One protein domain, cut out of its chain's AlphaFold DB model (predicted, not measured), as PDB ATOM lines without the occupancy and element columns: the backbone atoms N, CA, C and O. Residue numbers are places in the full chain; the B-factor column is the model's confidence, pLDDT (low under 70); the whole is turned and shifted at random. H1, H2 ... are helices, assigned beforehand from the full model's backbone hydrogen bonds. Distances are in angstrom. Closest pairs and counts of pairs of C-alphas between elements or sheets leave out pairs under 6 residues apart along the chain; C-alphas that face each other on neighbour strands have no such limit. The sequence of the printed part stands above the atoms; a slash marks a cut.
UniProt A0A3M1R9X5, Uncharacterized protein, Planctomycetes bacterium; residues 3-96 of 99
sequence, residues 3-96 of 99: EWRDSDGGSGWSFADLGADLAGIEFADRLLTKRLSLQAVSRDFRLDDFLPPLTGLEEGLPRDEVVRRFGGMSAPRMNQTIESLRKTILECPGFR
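AT A GLANCE: This is residues 3 to 96 of the 99 residues of an uncharacterized protein of Planctomycetes bacterium (UniProt A0A3M1R9X5). Two longer helices, H2 and H5, meet at a steep angle in the body of an elongated all-helix model, H5 packing with its last part, residues 85 to 90, on residues 19 to 23 of H2. Short H1 and H4 lie towards one end and H3 at the other; the long stretch 45 to 62, with no named element, runs back between H3 and H4. The printed part has 94 residues with six named helices, H1 to H6 in order, and no named strand. It is only just loose, close to compact, with a radius of gyration of the C-alphas of 14.9 A and spans of 45 by 24 by 22 A.

HOW THE PARTS SIT: Start at H1, residues 3 to 6, close but not clearly touching H2, residues 15 to 32; their closest C-alphas, Glu 3 and Leu 18, are 7.0 A apart. H3, residues 38 to 44, touches no helix; its Leu 38 comes closest to Leu 31 of H2, C-alphas 6.4 A apart. Next find H4, residues 63 to 70, about perpendicular at 81 degrees to H5, residues 76 to 90; their closest C-alphas, Phe 70 and Met 78, are 5.1 A apart. H2 and H5 touch, closest at the C-alphas of Ala 23 and Ile 89, 6.2 A, the same way at a steep tilt of 55 degrees. H6, residues 93 to 96, is close but not clearly touching H2, with the C-alphas of Phe 27 and Phe 95 closest at 7.9 A. H2, H3, H4 and H5 have every O i to N i+4 pair within hydrogen-bond range; H1 and H6 are too short for such a pair.

IN THESE COORDINATES: Find C-alpha 3 at (-29.537, -32.463, -12.298), where H1 begins. H2 runs 25.5 A from C-alpha 15 at (-31.132, -40.160, -9.646), and H5 runs 20.6 A. H3 and H4 each measure 10.2 A, H1 5.0 A and H6 5.2 A, ending at C-alpha 96 at (-18.528, -57.060, -18.174).

THE WHOLE: The C-alphas farthest apart, Gln 39 and Arg 68, are 45.4 A apart. The printed part has no cut, and H3 to H4 is the long link. Look for pLDDT under 70 at residue 7 and residues 9 to 10.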
ATOM      1  N   GLU A   3     -28.757 -32.333 -13.543       79.94
ATOM      2  CA  GLU A   3     -29.537 -32.463 -12.298       79.94
ATOM      3  C   GLU A   3     -29.377 -31.297 -11.300       79.94
ATOM      4  O   GLU A   3     -30.302 -30.906 -10.585       79.94
ATOM      5  N   TRP A   4     -28.204 -30.657 -11.267       73.25
ATOM      6  CA  TRP A   4     -27.981 -29.478 -10.420       73.25
ATOM      7  C   TRP A   4     -28.682 -28.214 -10.930       73.25
ATOM      8  O   TRP A   4     -28.897 -27.282 -10.154       73.25
ATOM      9  N   ARG A   5     -28.993 -28.152 -12.228       72.25
ATOM     10  CA  ARG A   5     -29.806 -27.081 -12.820       72.25
ATOM     11  C   ARG A   5     -31.289 -27.380 -12.649       72.25
ATOM     12  O   ARG A   5     -32.029 -26.478 -12.287       72.25
ATOM     13  N   ASP A   6     -31.696 -28.637 -12.818       74.06
ATOM     14  CA  ASP A   6     -33.106 -29.033 -12.707       74.06
ATOM     15  C   ASP A   6     -33.629 -28.907 -11.269       74.06
ATOM     16  O   ASP A   6     -34.788 -28.559 -11.055       74.06
ATOM     17  N   SER A   7     -32.753 -29.071 -10.276       69.25
ATOM     18  CA  SER A   7     -33.062 -28.779  -8.869       69.25
ATOM     19  C   SER A   7     -33.278 -27.287  -8.550       69.25
ATOM     20  O   SER A   7     -33.765 -26.978  -7.463       69.25
ATOM     21  N   ASP A   8     -32.973 -26.367  -9.474       73.56
ATOM     22  CA  ASP A   8     -33.068 -24.904  -9.314       73.56
ATOM     23  C   ASP A   8     -34.306 -24.301 -10.002       73.56
ATOM     24  O   ASP A   8     -34.214 -23.348 -10.775       73.56
ATOM     25  N   GLY A   9     -35.478 -24.891  -9.753       60.81
ATOM     26  CA  GLY A   9     -36.751 -24.448 -10.338       60.81
ATOM     27  C   GLY A   9     -37.137 -25.126 -11.658       60.81
ATOM     28  O   GLY A   9     -38.059 -24.660 -12.327       60.81
ATOM     29  N   GLY A  10     -36.451 -26.212 -12.031       69.94
ATOM     30  CA  GLY A  10     -36.850 -27.134 -13.098       69.94
ATOM     31  C   GLY A  10     -37.696 -28.301 -12.572       69.94
ATOM     32  O   GLY A  10     -38.492 -28.145 -11.650       69.94
ATOM     33  N   SER A  11     -37.513 -29.490 -13.151       74.25
ATOM     34  CA  SER A  11     -38.201 -30.729 -12.749       74.25
ATOM     35  C   SER A  11     -37.761 -31.302 -11.395       74.25
ATOM     36  O   SER A  11     -38.395 -32.236 -10.913       74.25
ATOM     37  N   GLY A  12     -36.704 -30.766 -10.776       82.75
ATOM     38  CA  GLY A  12     -36.047 -31.351  -9.604       82.75
ATOM     39  C   GLY A  12     -34.939 -32.342  -9.979       82.75
ATOM     40  O   GLY A  12     -34.801 -32.736 -11.133       82.75
ATOM     41  N   TRP A  13     -34.124 -32.728  -8.998       86.75
ATOM     42  CA  TRP A  13     -33.045 -33.708  -9.154       86.75
ATOM     43  C   TRP A  13     -33.605 -35.128  -9.293       86.75
ATOM     44  O   TRP A  13     -34.385 -35.563  -8.439       86.75
ATOM     45  N   SER A  14     -33.154 -35.862 -10.313       89.75
ATOM     46  CA  SER A  14     -33.449 -37.278 -10.531       89.75
ATOM     47  C   SER A  14     -32.181 -38.132 -10.507       89.75
ATOM     48  O   SER A  14     -31.227 -37.945 -11.267       89.75
ATOM     49  N   PHE A  15     -32.178 -39.140  -9.633       91.88
ATOM     50  CA  PHE A  15     -31.132 -40.160  -9.646       91.88
ATOM     51  C   PHE A  15     -31.276 -41.133 -10.822       91.88
ATOM     52  O   PHE A  15     -30.281 -41.748 -11.204       91.88
ATOM     53  N   ALA A  16     -32.469 -41.256 -11.411       91.56
ATOM     54  CA  ALA A  16     -32.655 -42.017 -12.640       91.56
ATOM     55  C   ALA A  16     -31.944 -41.319 -13.807       91.56
ATOM     56  O   ALA A  16     -31.127 -41.941 -14.486       91.56
ATOM     57  N   ASP A  17     -32.150 -40.011 -13.964       90.94
ATOM     58  CA  ASP A  17     -31.466 -39.227 -14.995       90.94
ATOM     59  C   ASP A  17     -29.944 -39.246 -14.808       90.94
ATOM     60  O   ASP A  17     -29.197 -39.497 -15.756       90.94
ATOM     61  N   LEU A  18     -29.468 -39.089 -13.567       92.31
ATOM     62  CA  LEU A  18     -28.048 -39.242 -13.247       92.31
ATOM     63  C   LEU A  18     -27.522 -40.641 -13.609       92.31
ATOM     64  O   LEU A  18     -26.412 -40.770 -14.123       92.31
ATOM     65  N   GLY A  19     -28.299 -41.692 -13.343       94.25
ATOM     66  CA  GLY A  19     -27.955 -43.064 -13.706       94.25
ATOM     67  C   GLY A  19     -27.822 -43.250 -15.219       94.25
ATOM     68  O   GLY A  19     -26.836 -43.829 -15.681       94.25
ATOM     69  N   ALA A  20     -28.763 -42.705 -15.991       94.62
ATOM     70  CA  ALA A  20     -28.724 -42.726 -17.451       94.62
ATOM     71  C   ALA A  20     -27.504 -41.970 -18.008       94.62
ATOM     72  O   ALA A  20     -26.799 -42.499 -18.871       94.62
ATOM     73  N   ASP A  21     -27.196 -40.786 -17.466       94.56
ATOM     74  CA  ASP A  21     -26.008 -40.004 -17.831       94.56
ATOM     75  C   ASP A  21     -24.714 -40.792 -17.566       94.56
ATOM     76  O   ASP A  21     -23.830 -40.869 -18.423       94.56
ATOM     77  N   LEU A  22     -24.594 -41.410 -16.385       95.50
ATOM     78  CA  LEU A  22     -23.420 -42.202 -16.009       95.50
ATOM     79  C   LEU A  22     -23.224 -43.411 -16.932       95.50
ATOM     80  O   LEU A  22     -22.095 -43.666 -17.357       95.50
ATOM     81  N   ALA A  23     -24.300 -44.129 -17.260       96.75
ATOM     82  CA  ALA A  23     -24.250 -45.261 -18.182       96.75
ATOM     83  C   ALA A  23     -23.876 -44.829 -19.604       96.75
ATOM     84  O   ALA A  23     -23.030 -45.461 -20.235       96.75
ATOM     85  N   GLY A  24     -24.446 -43.723 -20.092       96.38
ATOM     86  CA  GLY A  24     -24.122 -43.168 -21.405       96.38
ATOM     87  C   GLY A  24     -22.654 -42.752 -21.525       96.38
ATOM     88  O   GLY A  24     -22.011 -43.054 -22.532       96.38
ATOM     89  N   ILE A  25     -22.099 -42.116 -20.486       96.25
ATOM     90  CA  ILE A  25     -20.675 -41.742 -20.429       96.25
ATOM     91  C   ILE A  25     -19.783 -42.987 -20.491       96.25
ATOM     92  O   ILE A  25     -18.844 -43.020 -21.285       96.25
ATOM     93  N   GLU A  26     -20.077 -44.014 -19.692       96.38
ATOM     94  CA  GLU A  26     -19.292 -45.255 -19.665       96.38
ATOM     95  C   GLU A  26     -19.364 -46.014 -21.000       96.38
ATOM     96  O   GLU A  26     -18.359 -46.515 -21.509       96.38
ATOM     97  N   PHE A  27     -20.549 -46.063 -21.606       96.50
ATOM     98  CA  PHE A  27     -20.765 -46.656 -22.921       96.50
ATOM     99  C   PHE A  27     -19.962 -45.947 -24.011       96.50
ATOM    100  O   PHE A  27     -19.256 -46.600 -24.787       96.50
ATOM    101  N   ALA A  28     -20.013 -44.615 -24.040       96.00
ATOM    102  CA  ALA A  28     -19.243 -43.817 -24.983       96.00
ATOM    103  C   ALA A  28     -17.730 -44.003 -24.783       96.00
ATOM    104  O   ALA A  28     -17.027 -44.243 -25.765       96.00
ATOM    105  N   ASP A  29     -17.231 -43.961 -23.540       96.12
ATOM    106  CA  ASP A  29     -15.808 -44.187 -23.242       96.12
ATOM    107  C   ASP A  29     -15.334 -45.534 -23.789       96.12
ATOM    108  O   ASP A  29     -14.319 -45.618 -24.482       96.12
ATOM    109  N   ARG A  30     -16.098 -46.603 -23.558       95.25
ATOM    110  CA  ARG A  30     -15.722 -47.947 -24.006       95.25
ATOM    111  C   ARG A  30     -15.779 -48.127 -25.513       95.25
ATOM    112  O   ARG A  30     -14.941 -48.846 -26.054       95.25
ATOM    113  N   LEU A  31     -16.721 -47.481 -26.197       94.69
ATOM    114  CA  LEU A  31     -16.739 -47.451 -27.660       94.69
ATOM    115  C   LEU A  31     -15.520 -46.704 -28.213       94.69
ATOM    116  O   LEU A  31     -14.830 -47.216 -29.095       94.69
ATOM    117  N   LEU A  32     -15.214 -45.526 -27.665       95.75
ATOM    118  CA  LEU A  32     -14.092 -44.692 -28.106       95.75
ATOM    119  C   LEU A  32     -12.733 -45.340 -27.806       95.75
ATOM    120  O   LEU A  32     -11.806 -45.243 -28.612       95.75
ATOM    121  N   THR A  33     -12.623 -46.058 -26.687       95.12
ATOM    122  CA  THR A  33     -11.423 -46.812 -26.283       95.12
ATOM    123  C   THR A  33     -11.374 -48.234 -26.849       95.12
ATOM    124  O   THR A  33     -10.442 -48.977 -26.548       95.12
ATOM    125  N   LYS A  34     -12.343 -48.618 -27.697       93.06
ATOM    126  CA  LYS A  34     -12.457 -49.943 -28.339       93.06
ATOM    127  C   LYS A  34     -12.559 -51.125 -27.364       93.06
ATOM    128  O   LYS A  34     -12.300 -52.263 -27.746       93.06
ATOM    129  N   ARG A  35     -12.963 -50.873 -26.117       92.94
ATOM    130  CA  ARG A  35     -13.363 -51.916 -25.156       92.94
ATOM    131  C   ARG A  35     -14.737 -52.497 -25.489       92.94
ATOM    132  O   ARG A  35     -15.041 -53.599 -25.058       92.94
ATOM    133  N   LEU A  36     -15.532 -51.769 -26.275       92.81
ATOM    134  CA  LEU A  36     -16.733 -52.258 -26.943       92.81
ATOM    135  C   LEU A  36     -16.584 -52.133 -28.458       92.81
ATOM    136  O   LEU A  36     -16.058 -51.145 -28.973       92.81
ATOM    137  N   SER A  37     -17.083 -53.136 -29.179       92.06
ATOM    138  CA  SER A  37     -17.129 -53.116 -30.639       92.06
ATOM    139  C   SER A  37     -18.399 -52.420 -31.114       92.06
ATOM    140  O   SER A  37     -19.501 -52.907 -30.865       92.06
ATOM    141  N   LEU A  38     -18.244 -51.327 -31.866       92.44
ATOM    142  CA  LEU A  38     -19.372 -50.636 -32.496       92.44
ATOM    143  C   LEU A  38     -20.175 -51.572 -33.412       92.44
ATOM    144  O   LEU A  38     -21.398 -51.491 -33.449       92.44
ATOM    145  N   GLN A  39     -19.505 -52.498 -34.106       93.50
ATOM    146  CA  GLN A  39     -20.177 -53.478 -34.958       93.50
ATOM    147  C   GLN A  39     -21.044 -54.441 -34.134       93.50
ATOM    148  O   GLN A  39     -22.195 -54.675 -34.494       93.50
ATOM    149  N   ALA A  40     -20.519 -54.970 -33.024       89.56
ATOM    150  CA  ALA A  40     -21.268 -55.881 -32.155       89.56
ATOM    151  C   ALA A  40     -22.470 -55.175 -31.516       89.56
ATOM    152  O   ALA A  40     -23.595 -55.664 -31.596       89.56
ATOM    153  N   VAL A  41     -22.243 -53.972 -30.983       92.06
ATOM    154  CA  VAL A  41     -23.296 -53.111 -30.437       92.06
ATOM    155  C   VAL A  41     -24.369 -52.823 -31.489       92.06
ATOM    156  O   VAL A  41     -25.549 -52.957 -31.198       92.06
ATOM    157  N   SER A  42     -23.998 -52.497 -32.731       92.75
ATOM    158  CA  SER A  42     -24.978 -52.193 -33.787       92.75
ATOM    159  C   SER A  42     -25.895 -53.366 -34.153       92.75
ATOM    160  O   SER A  42     -26.960 -53.146 -34.721       92.75
ATOM    161  N   ARG A  43     -25.484 -54.601 -33.838       93.00
ATOM    162  CA  ARG A  43     -26.244 -55.815 -34.142       93.00
ATOM    163  C   ARG A  43     -27.136 -56.248 -32.981       93.00
ATOM    164  O   ARG A  43     -28.287 -56.592 -33.216       93.00
ATOM    165  N   ASP A  44     -26.604 -56.215 -31.760       90.00
ATOM    166  CA  ASP A  44     -27.191 -56.903 -30.603       90.00
ATOM    167  C   ASP A  44     -27.452 -55.965 -29.403       90.00
ATOM    168  O   ASP A  44     -27.526 -56.425 -28.266       90.00
ATOM    169  N   PHE A  45     -27.579 -54.646 -29.613       93.69
ATOM    170  CA  PHE A  45     -27.819 -53.696 -28.518       93.69
ATOM    171  C   PHE A  45     -29.132 -53.974 -27.776       93.69
ATOM    172  O   PHE A  45     -30.216 -53.994 -28.365       93.69
ATOM    173  N   ARG A  46     -29.038 -54.073 -26.447       94.81
ATOM    174  CA  ARG A  46     -30.177 -54.059 -25.528       94.81
ATOM    175  C   ARG A  46     -29.890 -53.067 -24.413       94.81
ATOM    176  O   ARG A  46     -28.811 -53.098 -23.833       94.81
ATOM    177  N   LEU A  47     -30.858 -52.212 -24.086       93.50
ATOM    178  CA  LEU A  47     -30.687 -51.222 -23.019       93.50
ATOM    179  C   LEU A  47     -30.337 -51.885 -21.677       93.50
ATOM    180  O   LEU A  47     -29.420 -51.428 -21.002       93.50
ATOM    181  N   ASP A  48     -31.000 -52.997 -21.355       94.38
ATOM    182  CA  ASP A  48     -30.806 -53.755 -20.110       94.38
ATOM    183  C   ASP A  48     -29.373 -54.300 -19.941       94.38
ATOM    184  O   ASP A  48     -28.958 -54.628 -18.829       94.38
ATOM    185  N   ASP A  49     -28.596 -54.383 -21.027       95.00
ATOM    186  CA  ASP A  49     -27.189 -54.783 -20.963       95.00
ATOM    187  C   ASP A  49     -26.282 -53.638 -20.488       95.00
ATOM    188  O   ASP A  49     -25.160 -53.891 -20.055       95.00
ATOM    189  N   PHE A  50     -26.739 -52.386 -20.543       95.50
ATOM    190  CA  PHE A  50     -25.932 -51.194 -20.250       95.50
ATOM    191  C   PHE A  50     -26.530 -50.296 -19.165       95.50
ATOM    192  O   PHE A  50     -25.839 -49.421 -18.651       95.50
ATOM    193  N   LEU A  51     -27.797 -50.487 -18.808       95.69
ATOM    194  CA  LEU A  51     -28.468 -49.703 -17.786       95.69
ATOM    195  C   LEU A  51     -29.367 -50.626 -16.953       95.69
ATOM    196  O   LEU A  51     -30.272 -51.252 -17.509       95.69
ATOM    197  N   PRO A  52     -29.150 -50.718 -15.629       92.44
ATOM    198  CA  PRO A  52     -30.040 -51.480 -14.771       92.44
ATOM    199  C   PRO A  52     -31.389 -50.750 -14.655       92.44
ATOM    200  O   PRO A  52     -31.457 -49.541 -14.898       92.44
ATOM    201  N   PRO A  53     -32.468 -51.433 -14.235       92.12
ATOM    202  CA  PRO A  53     -33.735 -50.768 -13.964       92.12
ATOM    203  C   PRO A  53     -33.550 -49.604 -12.981       92.12
ATOM    204  O   PRO A  53     -33.099 -49.798 -11.855       92.12
ATOM    205  N   LEU A  54     -33.922 -48.395 -13.403       88.19
ATOM    206  CA  LEU A  54     -33.815 -47.171 -12.596       88.19
ATOM    207  C   LEU A  54     -35.039 -46.936 -11.693       88.19
ATOM    208  O   LEU A  54     -35.239 -45.855 -11.147       88.19
ATOM    209  N   THR A  55     -35.886 -47.952 -11.538       87.62
ATOM    210  CA  THR A  55     -37.116 -47.877 -10.750       87.62
ATOM    211  C   THR A  55     -36.821 -47.758  -9.257       87.62
ATOM    212  O   THR A  55     -35.993 -48.498  -8.730       87.62
ATOM    213  N   GLY A  56     -37.562 -46.895  -8.559       84.62
ATOM    214  CA  GLY A  56     -37.459 -46.739  -7.103       84.62
ATOM    215  C   GLY A  56     -36.320 -45.829  -6.638       84.62
ATOM    216  O   GLY A  56     -36.095 -45.712  -5.435       84.62
ATOM    217  N   LEU A  57     -35.618 -45.184  -7.571       88.19
ATOM    218  CA  LEU A  57     -34.690 -44.102  -7.262       88.19
ATOM    219  C   LEU A  57     -35.456 -42.819  -6.925       88.19
ATOM    220  O   LEU A  57     -36.597 -42.633  -7.342       88.19
ATOM    221  N   GLU A  58     -34.835 -41.941  -6.139       89.12
ATOM    222  CA  GLU A  58     -35.462 -40.669  -5.784       89.12
ATOM    223  C   GLU A  58     -35.449 -39.700  -6.971       89.12
ATOM    224  O   GLU A  58     -34.437 -39.554  -7.664       89.12
ATOM    225  N   GLU A  59     -36.568 -39.010  -7.170       89.31
ATOM    226  CA  GLU A  59     -36.776 -38.091  -8.285       89.31
ATOM    227  C   GLU A  59     -37.498 -36.826  -7.830       89.31
ATOM    228  O   GLU A  59     -38.158 -36.808  -6.789       89.31
ATOM    229  N   GLY A  60     -37.368 -35.760  -8.618       87.31
ATOM    230  CA  GLY A  60     -38.043 -34.493  -8.360       87.31
ATOM    231  C   GLY A  60     -37.571 -33.778  -7.092       87.31
ATOM    232  O   GLY A  60     -38.301 -32.940  -6.567       87.31
ATOM    233  N   LEU A  61     -36.373 -34.088  -6.579       88.19
ATOM    234  CA  LEU A  61     -35.896 -33.479  -5.337       88.19
ATOM    235  C   LEU A  61     -35.522 -32.006  -5.576       88.19
ATOM    236  O   LEU A  61     -34.671 -31.719  -6.428       88.19
ATOM    237  N   PRO A  62     -36.090 -31.054  -4.821       89.25
ATOM    238  CA  PRO A  62     -35.675 -29.663  -4.908       89.25
ATOM    239  C   PRO A  62     -34.255 -29.482  -4.342       89.25
ATOM    240  O   PRO A  62     -33.756 -30.291  -3.552       89.25
ATOM    241  N   ARG A  63     -33.561 -28.417  -4.767       84.81
ATOM    242  CA  ARG A  63     -32.151 -28.161  -4.405       84.81
ATOM    243  C   ARG A  63     -31.909 -28.170  -2.896       84.81
ATOM    244  O   ARG A  63     -30.902 -28.715  -2.448       84.81
ATOM    245  N   ASP A  64     -32.787 -27.548  -2.124       87.69
ATOM    246  CA  ASP A  64     -32.697 -27.477  -0.665       87.69
ATOM    247  C   ASP A  64     -32.761 -28.869  -0.025       87.69
ATOM    248  O   ASP A  64     -31.988 -29.169   0.888       87.69
ATOM    249  N   GLU A  65     -33.596 -29.759  -0.554       88.81
ATOM    250  CA  GLU A  65     -33.666 -31.145  -0.113       88.81
ATOM    251  C   GLU A  65     -32.411 -31.941  -0.494       88.81
ATOM    252  O   GLU A  65     -31.876 -32.676   0.344       88.81
ATOM    253  N   VAL A  66     -31.876 -31.741  -1.704       87.69
ATOM    254  CA  VAL A  66     -30.599 -32.341  -2.124       87.69
ATOM    255  C   VAL A  66     -29.463 -31.902  -1.195       87.69
ATOM    256  O   VAL A  66     -28.668 -32.730  -0.742       87.69
ATOM    257  N   VAL A  67     -29.395 -30.615  -0.850       88.69
ATOM    258  CA  VAL A  67     -28.393 -30.086   0.087       88.69
ATOM    259  C   VAL A  67     -28.599 -30.655   1.488       88.69
ATOM    260  O   VAL A  67     -27.651 -31.159   2.085       88.69
ATOM    261  N   ARG A  68     -29.831 -30.650   2.003       91.56
ATOM    262  CA  ARG A  68     -30.155 -31.150   3.347       91.56
ATOM    263  C   ARG A  68     -29.810 -32.628   3.517       91.56
ATOM    264  O   ARG A  68     -29.353 -33.034   4.583       91.56
ATOM    265  N   ARG A  69     -30.054 -33.443   2.491       88.44
ATOM    266  CA  ARG A  69     -29.907 -34.903   2.571       88.44
ATOM    267  C   ARG A  69     -28.524 -35.375   2.156       88.44
ATOM    268  O   ARG A  69     -27.975 -36.252   2.819       88.44
ATOM    269  N   PHE A  70     -27.950 -34.792   1.110       88.12
ATOM    270  CA  PHE A  70     -26.710 -35.271   0.495       88.12
ATOM    271  C   PHE A  70     -25.534 -34.305   0.656       88.12
ATOM    272  O   PHE A  70     -24.415 -34.673   0.314       88.12
ATOM    273  N   GLY A  71     -25.751 -33.110   1.215       86.44
ATOM    274  CA  GLY A  71     -24.720 -32.088   1.426       86.44
ATOM    275  C   GLY A  71     -24.404 -31.249   0.182       86.44
ATOM    276  O   GLY A  71     -23.485 -30.435   0.217       86.44
ATOM    277  N   GLY A  72     -25.156 -31.426  -0.907       82.75
ATOM    278  CA  GLY A  72     -24.887 -30.801  -2.206       82.75
ATOM    279  C   GLY A  72     -23.915 -31.614  -3.068       82.75
ATOM    280  O   GLY A  72     -23.449 -32.676  -2.665       82.75
ATOM    281  N   MET A  73     -23.613 -31.135  -4.280       78.75
ATOM    282  CA  MET A  73     -22.881 -31.940  -5.275       78.75
ATOM    283  C   MET A  73     -21.467 -32.354  -4.866       78.75
ATOM    284  O   MET A  73     -21.023 -33.430  -5.239       78.75
ATOM    285  N   SER A  74     -20.738 -31.496  -4.153       81.00
ATOM    286  CA  SER A  74     -19.342 -31.749  -3.778       81.00
ATOM    287  C   SER A  74     -19.198 -32.497  -2.454       81.00
ATOM    288  O   SER A  74     -18.077 -32.774  -2.023       81.00
ATOM    289  N   ALA A  75     -20.307 -32.806  -1.781       90.62
ATOM    290  CA  ALA A  75     -20.258 -33.449  -0.484       90.62
ATOM    291  C   ALA A  75     -19.905 -34.940  -0.606       90.62
ATOM    292  O   ALA A  75     -20.360 -35.617  -1.534       90.62
ATOM    293  N   PRO A  76     -19.175 -35.500   0.379       92.44
ATOM    294  CA  PRO A  76     -18.803 -36.913   0.379       92.44
ATOM    295  C   PRO A  76     -19.994 -37.863   0.211       92.44
ATOM    296  O   PRO A  76     -19.881 -38.883  -0.459       92.44
ATOM    297  N   ARG A  77     -21.157 -37.513   0.775       90.31
ATOM    298  CA  ARG A  77     -22.369 -38.336   0.692       90.31
ATOM    299  C   ARG A  77     -22.963 -38.381  -0.717       90.31
ATOM    300  O   ARG A  77     -23.398 -39.447  -1.152       90.31
ATOM    301  N   MET A  78     -22.960 -37.261  -1.442       91.38
ATOM    302  CA  MET A  78     -23.360 -37.253  -2.852       91.38
ATOM    303  C   MET A  78     -22.395 -38.101  -3.688       91.38
ATOM    304  O   MET A  78     -22.840 -38.959  -4.446       91.38
ATOM    305  N   ASN A  79     -21.086 -37.941  -3.476       91.19
ATOM    306  CA  ASN A  79     -20.073 -38.726  -4.186       91.19
ATOM    307  C   ASN A  79     -20.243 -40.233  -3.956       91.19
ATOM    308  O   ASN A  79     -20.272 -40.987  -4.920       91.19
ATOM    309  N   GLN A  80     -20.456 -40.671  -2.712       93.25
ATOM    310  CA  GLN A  80     -20.720 -42.082  -2.393       93.25
ATOM    311  C   GLN A  80     -21.972 -42.619  -3.094       93.25
ATOM    312  O   GLN A  80     -22.001 -43.771  -3.531       93.25
ATOM    313  N   THR A  81     -23.009 -41.788  -3.219       91.56
ATOM    314  CA  THR A  81     -24.249 -42.158  -3.914       91.56
ATOM    315  C   THR A  81     -23.992 -42.331  -5.414       91.56
ATOM    316  O   THR A  81     -24.374 -43.346  -5.993       91.56
ATOM    317  N   ILE A  82     -23.270 -41.388  -6.028       92.75
ATOM    318  CA  ILE A  82     -22.852 -41.448  -7.438       92.75
ATOM    319  C   ILE A  82     -21.956 -42.666  -7.700       92.75
ATOM    320  O   ILE A  82     -22.154 -43.374  -8.685       92.75
ATOM    321  N   GLU A  83     -20.985 -42.935  -6.828       94.31
ATOM    322  CA  GLU A  83     -20.085 -44.086  -6.941       94.31
ATOM    323  C   GLU A  83     -20.837 -45.412  -6.830       94.31
ATOM    324  O   GLU A  83     -20.567 -46.335  -7.598       94.31
ATOM    325  N   SER A  84     -21.814 -45.497  -5.924       93.88
ATOM    326  CA  SER A  84     -22.657 -46.685  -5.776       93.88
ATOM    327  C   SER A  84     -23.486 -46.938  -7.035       93.88
ATOM    328  O   SER A  84     -23.474 -48.053  -7.553       93.88
ATOM    329  N   LEU A  85     -24.121 -45.896  -7.588       93.25
ATOM    330  CA  LEU A  85     -24.843 -45.985  -8.862       93.25
ATOM    331  C   LEU A  85     -23.920 -46.421  -9.999       93.25
ATOM    332  O   LEU A  85     -24.234 -47.360 -10.729       93.25
ATOM    333  N   ARG A  86     -22.747 -45.790 -10.120       94.62
ATOM    334  CA  ARG A  86     -21.753 -46.150 -11.134       94.62
ATOM    335  C   ARG A  86     -21.311 -47.605 -10.994       94.62
ATOM    336  O   ARG A  86     -21.201 -48.290 -12.003       94.62
ATOM    337  N   LYS A  87     -21.082 -48.094  -9.776       94.88
ATOM    338  CA  LYS A  87     -20.717 -49.495  -9.539       94.88
ATOM    339  C   LYS A  87     -21.807 -50.446 -10.037       94.88
ATOM    340  O   LYS A  87     -21.491 -51.386 -10.758       94.88
ATOM    341  N   THR A  88     -23.069 -50.176  -9.711       94.25
ATOM    342  CA  THR A  88     -24.205 -50.982 -10.184       94.25
ATOM    343  C   THR A  88     -24.346 -50.940 -11.707       94.25
ATOM    344  O   THR A  88     -24.603 -51.966 -12.327       94.25
ATOM    345  N   ILE A  89     -24.106 -49.787 -12.334       95.50
ATOM    346  CA  ILE A  89     -24.079 -49.664 -13.798       95.50
ATOM    347  C   ILE A  89     -22.970 -50.535 -14.389       95.50
ATOM    348  O   ILE A  89     -23.242 -51.337 -15.272       95.50
ATOM    349  N   LEU A  90     -21.740 -50.453 -13.873       94.88
ATOM    350  CA  LEU A  90     -20.587 -51.227 -14.361       94.88
ATOM    351  C   LEU A  90     -20.743 -52.746 -14.205       94.88
ATOM    352  O   LEU A  90     -20.022 -53.520 -14.834       94.88
ATOM    353  N   GLU A  91     -21.685 -53.175 -13.375       94.69
ATOM    354  CA  GLU A  91     -22.081 -54.565 -13.219       94.69
ATOM    355  C   GLU A  91     -23.043 -55.052 -14.322       94.69
ATOM    356  O   GLU A  91     -23.360 -56.240 -14.371       94.69
ATOM    357  N   CYS A  92     -23.484 -54.196 -15.243       95.31
ATOM    358  CA  CYS A  92     -24.344 -54.632 -16.339       95.31
ATOM    359  C   CYS A  92     -23.582 -55.524 -17.347       95.31
ATOM    360  O   CYS A  92     -22.375 -55.341 -17.556       95.31
ATOM    361  N   PRO A  93     -24.256 -56.504 -17.984       93.75
ATOM    362  CA  PRO A  93     -23.622 -57.473 -18.886       93.75
ATOM    363  C   PRO A  93     -22.773 -56.839 -19.995       93.75
ATOM    364  O   PRO A  93     -21.638 -57.259 -20.228       93.75
ATOM    365  N   GLY A  94     -23.283 -55.776 -20.612       92.50
ATOM    366  CA  GLY A  94     -22.642 -55.015 -21.679       92.50
ATOM    367  C   GLY A  94     -21.363 -54.296 -21.249       92.50
ATOM    368  O   GLY A  94     -20.580 -53.901 -22.102       92.50
ATOM    369  N   PHE A  95     -21.085 -54.174 -19.948       92.38
ATOM    370  CA  PHE A  95     -19.821 -53.648 -19.422       92.38
ATOM    371  C   PHE A  95     -18.903 -54.720 -18.824       92.38
ATOM    372  O   PHE A  95     -17.747 -54.441 -18.500       92.38
ATOM    373  N   ARG A  96     -19.363 -55.962 -18.685       83.06
ATOM    374  CA  ARG A  96     -18.528 -57.060 -18.174       83.06
ATOM    375  C   ARG A  96     -17.711 -57.744 -19.272       83.06
ATOM    376  O   ARG A  96     -16.701 -58.366 -18.960       83.06
TER     377      ARG A  96